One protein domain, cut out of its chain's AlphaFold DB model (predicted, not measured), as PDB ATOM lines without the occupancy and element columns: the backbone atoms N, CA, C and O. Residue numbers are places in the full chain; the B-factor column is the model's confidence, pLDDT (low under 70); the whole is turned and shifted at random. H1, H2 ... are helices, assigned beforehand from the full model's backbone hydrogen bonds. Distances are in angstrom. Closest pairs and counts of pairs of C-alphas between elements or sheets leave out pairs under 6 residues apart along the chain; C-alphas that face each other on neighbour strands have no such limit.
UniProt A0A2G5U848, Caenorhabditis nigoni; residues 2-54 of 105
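What this domain is: This is residues 2 to 54 of the 105 residues of a protein of Caenorhabditis nigoni (UniProt A0A2G5U848). Four helices follow one another end to end in an open, bowed chain, a wide and shallow arc with no packed core. The two long helices, H2 and H3, make most of its length with a loop of residues 27 to 31 between them, while H1 makes a corner with H2 at one end and the very short H4 turns off beyond H3 at the other. The printed part has 53 residues, with four named helices in the order H1, H2, H3, H4 and no named strand; the class is all helix. The whole is extended, with a radius of gyration of the C-alphas of 19.2 A, and the C-alphas span 52 by 25 by 13 A along their three main axes.

How they stand to each other: H1, residues 2 to 10, and H2, residues 12 to 26, are close but not clearly touching. Their closest C-alphas are those of Leu 8 and Tyr 14, 6.2 A apart. Their lines stand at a steep tilt of 63 degrees, and they run the same way. H3, residues 32 to 45, is apart from H2, although a tight link of 5 residues joins the two. H3 and H4, residues 49 to 52, are close but not clearly touching, and their closest C-alphas are those of Ala 43 and Leu 49, 6.6 A apart. H1 is apart from H3 and from H4, and H2 is apart from H4. In H1, H2 and H3 every pair of O of residue i and N of residue i+4 is within hydrogen-bond range. H4 is too short for such a pair, but its one pair of O of residue i and N of residue i+3 is within range.

Where its parts are: H1 runs from Val 2, with its C-alpha at (34.710, 7.079, 29.372), to Phe 10, and has 9 residues. After Asp 11, H2 runs from Pro 12 to Leu 26; with 15 residues it is the longest helix, 21.2 A from first to last C-alpha. H3 begins at Ser 32, with its C-alpha at (14.556, -8.239, 4.802), and ends at Arg 45, 19.8 A from first to last C-alpha. H4 has 4 residues, from Leu 49 to Ile 52, where the C-alpha is at (1.616, -24.896, 15.620).

The domain as a whole: The two C-alphas farthest apart are those of Asp 3 and Pro 47, at 52.5 A. Residues 2 to 54 stand free: no C-alpha 8 or more residues away along the chain comes within 10 A. The printed part has no cut, and its three links between helices are tight. The mean pLDDT of the printed part is 89.6, and no printed residue is under 70; H4 has a mean of 81.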
ATOM      1  N   VAL A   2      33.990   6.241  30.355       87.56
ATOM      2  CA  VAL A   2      34.710   7.079  29.372       87.56
ATOM      3  C   VAL A   2      35.747   6.280  28.566       87.56
ATOM      4  O   VAL A   2      35.701   6.316  27.341       87.56
ATOM      5  N   ASP A   3      36.564   5.446  29.218       87.38
ATOM      6  CA  ASP A   3      37.574   4.610  28.538       87.38
ATOM      7  C   ASP A   3      37.006   3.659  27.476       87.38
ATOM      8  O   ASP A   3      37.611   3.450  26.426       87.38
ATOM      9  N   ALA A   4      35.829   3.079  27.724       88.75
ATOM     10  CA  ALA A   4      35.196   2.159  26.781       88.75
ATOM     11  C   ALA A   4      34.664   2.899  25.546       88.75
ATOM     12  O   ALA A   4      34.810   2.412  24.427       88.75
ATOM     13  N   LEU A   5      34.089   4.089  25.747       89.81
ATOM     14  CA  LEU A   5      33.615   4.946  24.663       89.81
ATOM     15  C   LEU A   5      34.784   5.458  23.815       89.81
ATOM     16  O   LEU A   5      34.720   5.431  22.589       89.81
ATOM     17  N   GLN A   6      35.873   5.860  24.468       91.38
ATOM     18  CA  GLN A   6      37.090   6.309  23.804       91.38
ATOM     19  C   GLN A   6      37.700   5.170  22.974       91.38
ATOM     20  O   GLN A   6      38.015   5.346  21.802       91.38
ATOM     21  N   LYS A   7      37.756   3.954  23.523       89.50
ATOM     22  CA  LYS A   7      38.181   2.777  22.764       89.50
ATOM     23  C   LYS A   7      37.274   2.495  21.561       89.50
ATOM     24  O   LYS A   7      37.783   2.226  20.486       89.50
ATOM     25  N   LEU A   8      35.955   2.590  21.709       91.12
ATOM     26  CA  LEU A   8      35.011   2.344  20.614       91.12
ATOM     27  C   LEU A   8      35.128   3.377  19.477       91.12
ATOM     28  O   LEU A   8      35.010   3.008  18.313       91.12
ATOM     29  N   LEU A   9      35.362   4.649  19.814       91.12
ATOM     30  CA  LEU A   9      35.480   5.748  18.849       91.12
ATOM     31  C   LEU A   9      36.833   5.784  18.132       91.12
ATOM     32  O   LEU A   9      36.885   6.157  16.964       91.12
ATOM     33  N   PHE A  10      37.919   5.435  18.826       92.75
ATOM     34  CA  PHE A  10      39.279   5.633  18.314       92.75
ATOM     35  C   PHE A  10      39.991   4.343  17.888       92.75
ATOM     36  O   PHE A  10      41.002   4.427  17.192       92.75
ATOM     37  N   ASP A  11      39.499   3.155  18.259       94.50
ATOM     38  CA  ASP A  11      40.063   1.893  17.770       94.50
ATOM     39  C   ASP A  11      39.428   1.513  16.410       94.50
ATOM     40  O   ASP A  11      38.244   1.155  16.340       94.50
ATOM     41  N   PRO A  12      40.207   1.531  15.310       92.06
ATOM     42  CA  PRO A  12      39.706   1.287  13.955       92.06
ATOM     43  C   PRO A  12      39.185  -0.142  13.755       92.06
ATOM     44  O   PRO A  12      38.507  -0.422  12.763       92.06
ATOM     45  N   LYS A  13      39.484  -1.070  14.672       93.75
ATOM     46  CA  LYS A  13      38.936  -2.429  14.647       93.75
ATOM     47  C   LYS A  13      37.409  -2.415  14.708       93.75
ATOM     48  O   LYS A  13      36.771  -3.180  13.984       93.75
ATOM     49  N   TYR A  14      36.823  -1.560  15.548       93.06
ATOM     50  CA  TYR A  14      35.368  -1.493  15.699       93.06
ATOM     51  C   TYR A  14      34.706  -0.914  14.450       93.06
ATOM     52  O   TYR A  14      33.729  -1.481  13.966       93.06
ATOM     53  N   GLU A  15      35.290   0.132  13.864       92.50
ATOM     54  CA  GLU A  15      34.803   0.735  12.620       92.50
ATOM     55  C   GLU A  15      34.848  -0.253  11.444       92.50
ATOM     56  O   GLU A  15      33.864  -0.418  10.720       92.50
ATOM     57  N   ARG A  16      35.974  -0.959  11.263       95.69
ATOM     58  CA  ARG A  16      36.131  -1.953  10.188       95.69
ATOM     59  C   ARG A  16      35.127  -3.091  10.328       95.69
ATOM     60  O   ARG A  16      34.500  -3.468   9.344       95.69
ATOM     61  N   ASN A  17      34.935  -3.604  11.542       94.81
ATOM     62  CA  ASN A  17      33.956  -4.658  11.793       94.81
ATOM     63  C   ASN A  17      32.523  -4.173  11.554       94.81
ATOM     64  O   ASN A  17      31.749  -4.887  10.923       94.81
ATOM     65  N   ALA A  18      32.182  -2.955  11.982       94.06
ATOM     66  CA  ALA A  18      30.869  -2.369  11.730       94.06
ATOM     67  C   ALA A  18      30.589  -2.225  10.224       94.06
ATOM     68  O   ALA A  18      29.521  -2.615   9.758       94.06
ATOM     69  N   LYS A  19      31.569  -1.749   9.444       95.56
ATOM     70  CA  LYS A  19      31.467  -1.658   7.977       95.56
ATOM     71  C   LYS A  19      31.315  -3.030   7.321       95.56
ATOM     72  O   LYS A  19      30.480  -3.187   6.436       95.56
ATOM     73  N   THR A  20      32.071  -4.029   7.773       95.81
ATOM     74  CA  THR A  20      31.953  -5.407   7.279       95.81
ATOM     75  C   THR A  20      30.569  -5.989   7.561       95.81
ATOM     76  O   THR A  20      29.950  -6.535   6.654       95.81
ATOM     77  N   ILE A  21      30.050  -5.826   8.780       93.94
ATOM     78  CA  ILE A  21      28.704  -6.291   9.145       93.94
ATOM     79  C   ILE A  21      27.646  -5.563   8.311       93.94
ATOM     80  O   ILE A  21      26.768  -6.206   7.745       93.94
ATOM     81  N   SER A  22      27.762  -4.241   8.163       92.62
ATOM     82  CA  SER A  22      26.855  -3.455   7.320       92.62
ATOM     83  C   SER A  22      26.856  -3.945   5.873       92.62
ATOM     84  O   SER A  22      25.793  -4.053   5.268       92.62
ATOM     85  N   LYS A  23      28.030  -4.270   5.325       94.31
ATOM     86  CA  LYS A  23      28.163  -4.827   3.979       94.31
ATOM     87  C   LYS A  23      27.477  -6.192   3.875       94.31
ATOM     88  O   LYS A  23      26.657  -6.377   2.988       94.31
ATOM     89  N   MET A  24      27.730  -7.099   4.820       92.38
ATOM     90  CA  MET A  24      27.086  -8.420   4.859       92.38
ATOM     91  C   MET A  24      25.558  -8.335   4.976       92.38
ATOM     92  O   MET A  24      24.854  -9.157   4.401       92.38
ATOM     93  N   MET A  25      25.032  -7.346   5.704       87.44
ATOM     94  CA  MET A  25      23.586  -7.126   5.812       87.44
ATOM     95  C   MET A  25      22.964  -6.672   4.488       87.44
ATOM     96  O   MET A  25      21.859  -7.102   4.168       87.44
ATOM     97  N   LEU A  26      23.665  -5.828   3.725       87.38
ATOM     98  CA  LEU A  26      23.209  -5.339   2.420       87.38
ATOM     99  C   LEU A  26      23.372  -6.386   1.313       87.38
ATOM    100  O   LEU A  26      22.531  -6.479   0.427       87.38
ATOM    101  N   GLU A  27      24.443  -7.176   1.370       89.06
ATOM    102  CA  GLU A  27      24.744  -8.247   0.410       89.06
ATOM    103  C   GLU A  27      23.993  -9.549   0.705       89.06
ATOM    104  O   GLU A  27      24.135 -10.523  -0.037       89.06
ATOM    105  N   LYS A  28      23.205  -9.597   1.787       86.38
ATOM    106  CA  LYS A  28      22.403 -10.773   2.114       86.38
ATOM    107  C   LYS A  28      21.519 -11.116   0.900       86.38
ATOM    108  O   LYS A  28      20.813 -10.239   0.407       86.38
ATOM    109  N   PRO A  29      21.509 -12.382   0.439       82.31
ATOM    110  CA  PRO A  29      20.824 -12.780  -0.796       82.31
ATOM    111  C   PRO A  29      19.306 -12.561  -0.767       82.31
ATOM    112  O   PRO A  29      18.667 -12.521  -1.814       82.31
ATOM    113  N   GLU A  30      18.727 -12.402   0.422       83.12
ATOM    114  CA  GLU A  30      17.305 -12.176   0.621       83.12
ATOM    115  C   GLU A  30      17.086 -10.870   1.393       83.12
ATOM    116  O   GLU A  30      17.520 -10.722   2.543       83.12
ATOM    117  N   GLN A  31      16.422  -9.916   0.738       84.94
ATOM    118  CA  GLN A  31      16.116  -8.607   1.308       84.94
ATOM    119  C   GLN A  31      15.095  -8.757   2.440       84.94
ATOM    120  O   GLN A  31      14.046  -9.379   2.268       84.94
ATOM    121  N   SER A  32      15.386  -8.150   3.591       83.88
ATOM    122  CA  SER A  32      14.556  -8.239   4.802       83.88
ATOM    123  C   SER A  32      13.114  -7.778   4.591       83.88
ATOM    124  O   SER A  32      12.203  -8.342   5.186       83.88
ATOM    125  N   GLU A  33      12.906  -6.780   3.735       87.19
ATOM    126  CA  GLU A  33      11.582  -6.267   3.381       87.19
ATOM    127  C   GLU A  33      10.723  -7.322   2.676       87.19
ATOM    128  O   GLU A  33       9.589  -7.556   3.082       87.19
ATOM    129  N   LYS A  34      11.278  -8.001   1.663       90.75
ATOM    130  CA  LYS A  34      10.563  -9.059   0.934       90.75
ATOM    131  C   LYS A  34      10.254 -10.233   1.848       90.75
ATOM    132  O   LYS A  34       9.105 -10.637   1.940       90.75
ATOM    133  N   LEU A  35      11.254 -10.668   2.616       91.19
ATOM    134  CA  LEU A  35      11.093 -11.722   3.612       91.19
ATOM    135  C   LEU A  35       9.954 -11.392   4.591       91.19
ATOM    136  O   LEU A  35       9.126 -12.244   4.887       91.19
ATOM    137  N   PHE A  36       9.881 -10.150   5.078       92.88
ATOM    138  CA  PHE A  36       8.803  -9.719   5.967       92.88
ATOM    139  C   PHE A  36       7.424  -9.819   5.306       92.88
ATOM    140  O   PHE A  36       6.506 -10.373   5.911       92.88
ATOM    141  N   VAL A  37       7.283  -9.319   4.075       94.94
ATOM    142  CA  VAL A  37       6.027  -9.406   3.317       94.94
ATOM    143  C   VAL A  37       5.624 -10.866   3.106       94.94
ATOM    144  O   VAL A  37       4.476 -11.214   3.379       94.94
ATOM    145  N   ASP A  38       6.569 -11.728   2.729       94.31
ATOM    146  CA  ASP A  38       6.331 -13.156   2.509       94.31
ATOM    147  C   ASP A  38       5.848 -13.856   3.793       94.31
ATOM    148  O   ASP A  38       4.881 -14.619   3.762       94.31
ATOM    149  N   TRP A  39       6.453 -13.559   4.951       92.12
ATOM    150  CA  TRP A  39       6.014 -14.111   6.241       92.12
ATOM    151  C   TRP A  39       4.639 -13.600   6.673       92.12
ATOM    152  O   TRP A  39       3.850 -14.369   7.227       92.12
ATOM    153  N   VAL A  40       4.333 -12.324   6.430       92.69
ATOM    154  CA  VAL A  40       3.017 -11.746   6.742       92.69
ATOM    155  C   VAL A  40       1.942 -12.364   5.855       92.69
ATOM    156  O   VAL A  40       0.890 -12.761   6.355       92.69
ATOM    157  N   GLU A  41       2.206 -12.500   4.556       95.00
ATOM    158  CA  GLU A  41       1.277 -13.133   3.628       95.00
ATOM    159  C   GLU A  41       1.085 -14.620   3.960       95.00
ATOM    160  O   GLU A  41      -0.045 -15.113   3.988       95.00
ATOM    161  N   TYR A  42       2.163 -15.327   4.298       92.38
ATOM    162  CA  TYR A  42       2.096 -16.705   4.771       92.38
ATOM    163  C   TYR A  42       1.243 -16.834   6.041       92.38
ATOM    164  O   TYR A  42       0.384 -17.716   6.117       92.38
ATOM    165  N   ALA A  43       1.413 -15.937   7.015       90.75
ATOM    166  CA  ALA A  43       0.606 -15.925   8.232       90.75
ATOM    167  C   ALA A  43      -0.873 -15.613   7.945       90.75
ATOM    168  O   ALA A  43      -1.754 -16.268   8.501       90.75
ATOM    169  N   ALA A  44      -1.154 -14.665   7.045       91.12
ATOM    170  CA  ALA A  44      -2.514 -14.304   6.648       91.12
ATOM    171  C   ALA A  44      -3.236 -15.447   5.914       91.12
ATOM    172  O   ALA A  44      -4.428 -15.665   6.128       91.12
ATOM    173  N   ARG A  45      -2.516 -16.211   5.082       94.12
ATOM    174  CA  ARG A  45      -3.056 -17.373   4.354       94.12
ATOM    175  C   ARG A  45      -3.311 -18.596   5.246       94.12
ATOM    176  O   ARG A  45      -4.081 -19.466   4.847       94.12
ATOM    177  N   ASN A  46      -2.701 -18.678   6.431       91.75
ATOM    178  CA  ASN A  46      -2.781 -19.840   7.326       91.75
ATOM    179  C   ASN A  46      -3.432 -19.485   8.681       91.75
ATOM    180  O   ASN A  46      -2.738 -19.352   9.698       91.75
ATOM    181  N   PRO A  47      -4.772 -19.359   8.746       83.00
ATOM    182  CA  PRO A  47      -5.467 -19.093  10.002       83.00
ATOM    183  C   PRO A  47      -5.282 -20.271  10.974       83.00
ATOM    184  O   PRO A  47      -5.746 -21.380  10.729       83.00
ATOM    185  N   GLY A  48      -4.586 -20.032  12.089       82.69
ATOM    186  CA  GLY A  48      -4.240 -21.066  13.078       82.69
ATOM    187  C   GLY A  48      -2.748 -21.381  13.184       82.69
ATOM    188  O   GLY A  48      -2.370 -22.164  14.053       82.69
ATOM    189  N   LEU A  49      -1.898 -20.726  12.382       85.44
ATOM    190  CA  LEU A  49      -0.441 -20.883  12.430       85.44
ATOM    191  C   LEU A  49       0.125 -20.716  13.847       85.44
ATOM    192  O   LEU A  49       0.987 -21.481  14.262       85.44
ATOM    193  N   HIS A  50      -0.437 -19.791  14.627       78.94
ATOM    194  CA  HIS A  50      -0.054 -19.540  16.017       78.94
ATOM    195  C   HIS A  50      -0.183 -20.757  16.939       78.94
ATOM    196  O   HIS A  50       0.489 -20.780  17.955       78.94
ATOM    197  N   LYS A  51      -1.019 -21.757  16.627       79.31
ATOM    198  CA  LYS A  51      -1.162 -22.968  17.455       79.31
ATOM    199  C   LYS A  51      -0.034 -23.973  17.228       79.31
ATOM    200  O   LYS A  51       0.245 -24.778  18.102       79.31
ATOM    201  N   ILE A  52       0.577 -23.944  16.044       79.44
ATOM    202  CA  ILE A  52       1.616 -24.896  15.620       79.44
ATOM    203  C   ILE A  52       3.001 -24.255  15.747       79.44
ATOM    204  O   ILE A  52       3.948 -24.894  16.187       79.44
ATOM    205  N   LEU A  53       3.104 -22.977  15.378       80.25
ATOM    206  CA  LEU A  53       4.310 -22.158  15.481       80.25
ATOM    207  C   LEU A  53       4.418 -21.418  16.818       80.25
ATOM    208  O   LEU A  53       5.305 -20.574  16.961       80.25
ATOM    209  N   ASN A  54       3.541 -21.706  17.791       78.62
ATOM    210  CA  ASN A  54       3.768 -21.202  19.139       78.62
ATOM    211  C   ASN A  54       5.121 -21.720  19.610       78.62
ATOM    212  O   ASN A  54       5.456 -22.889  19.401       78.62
TER     213      ASN A  54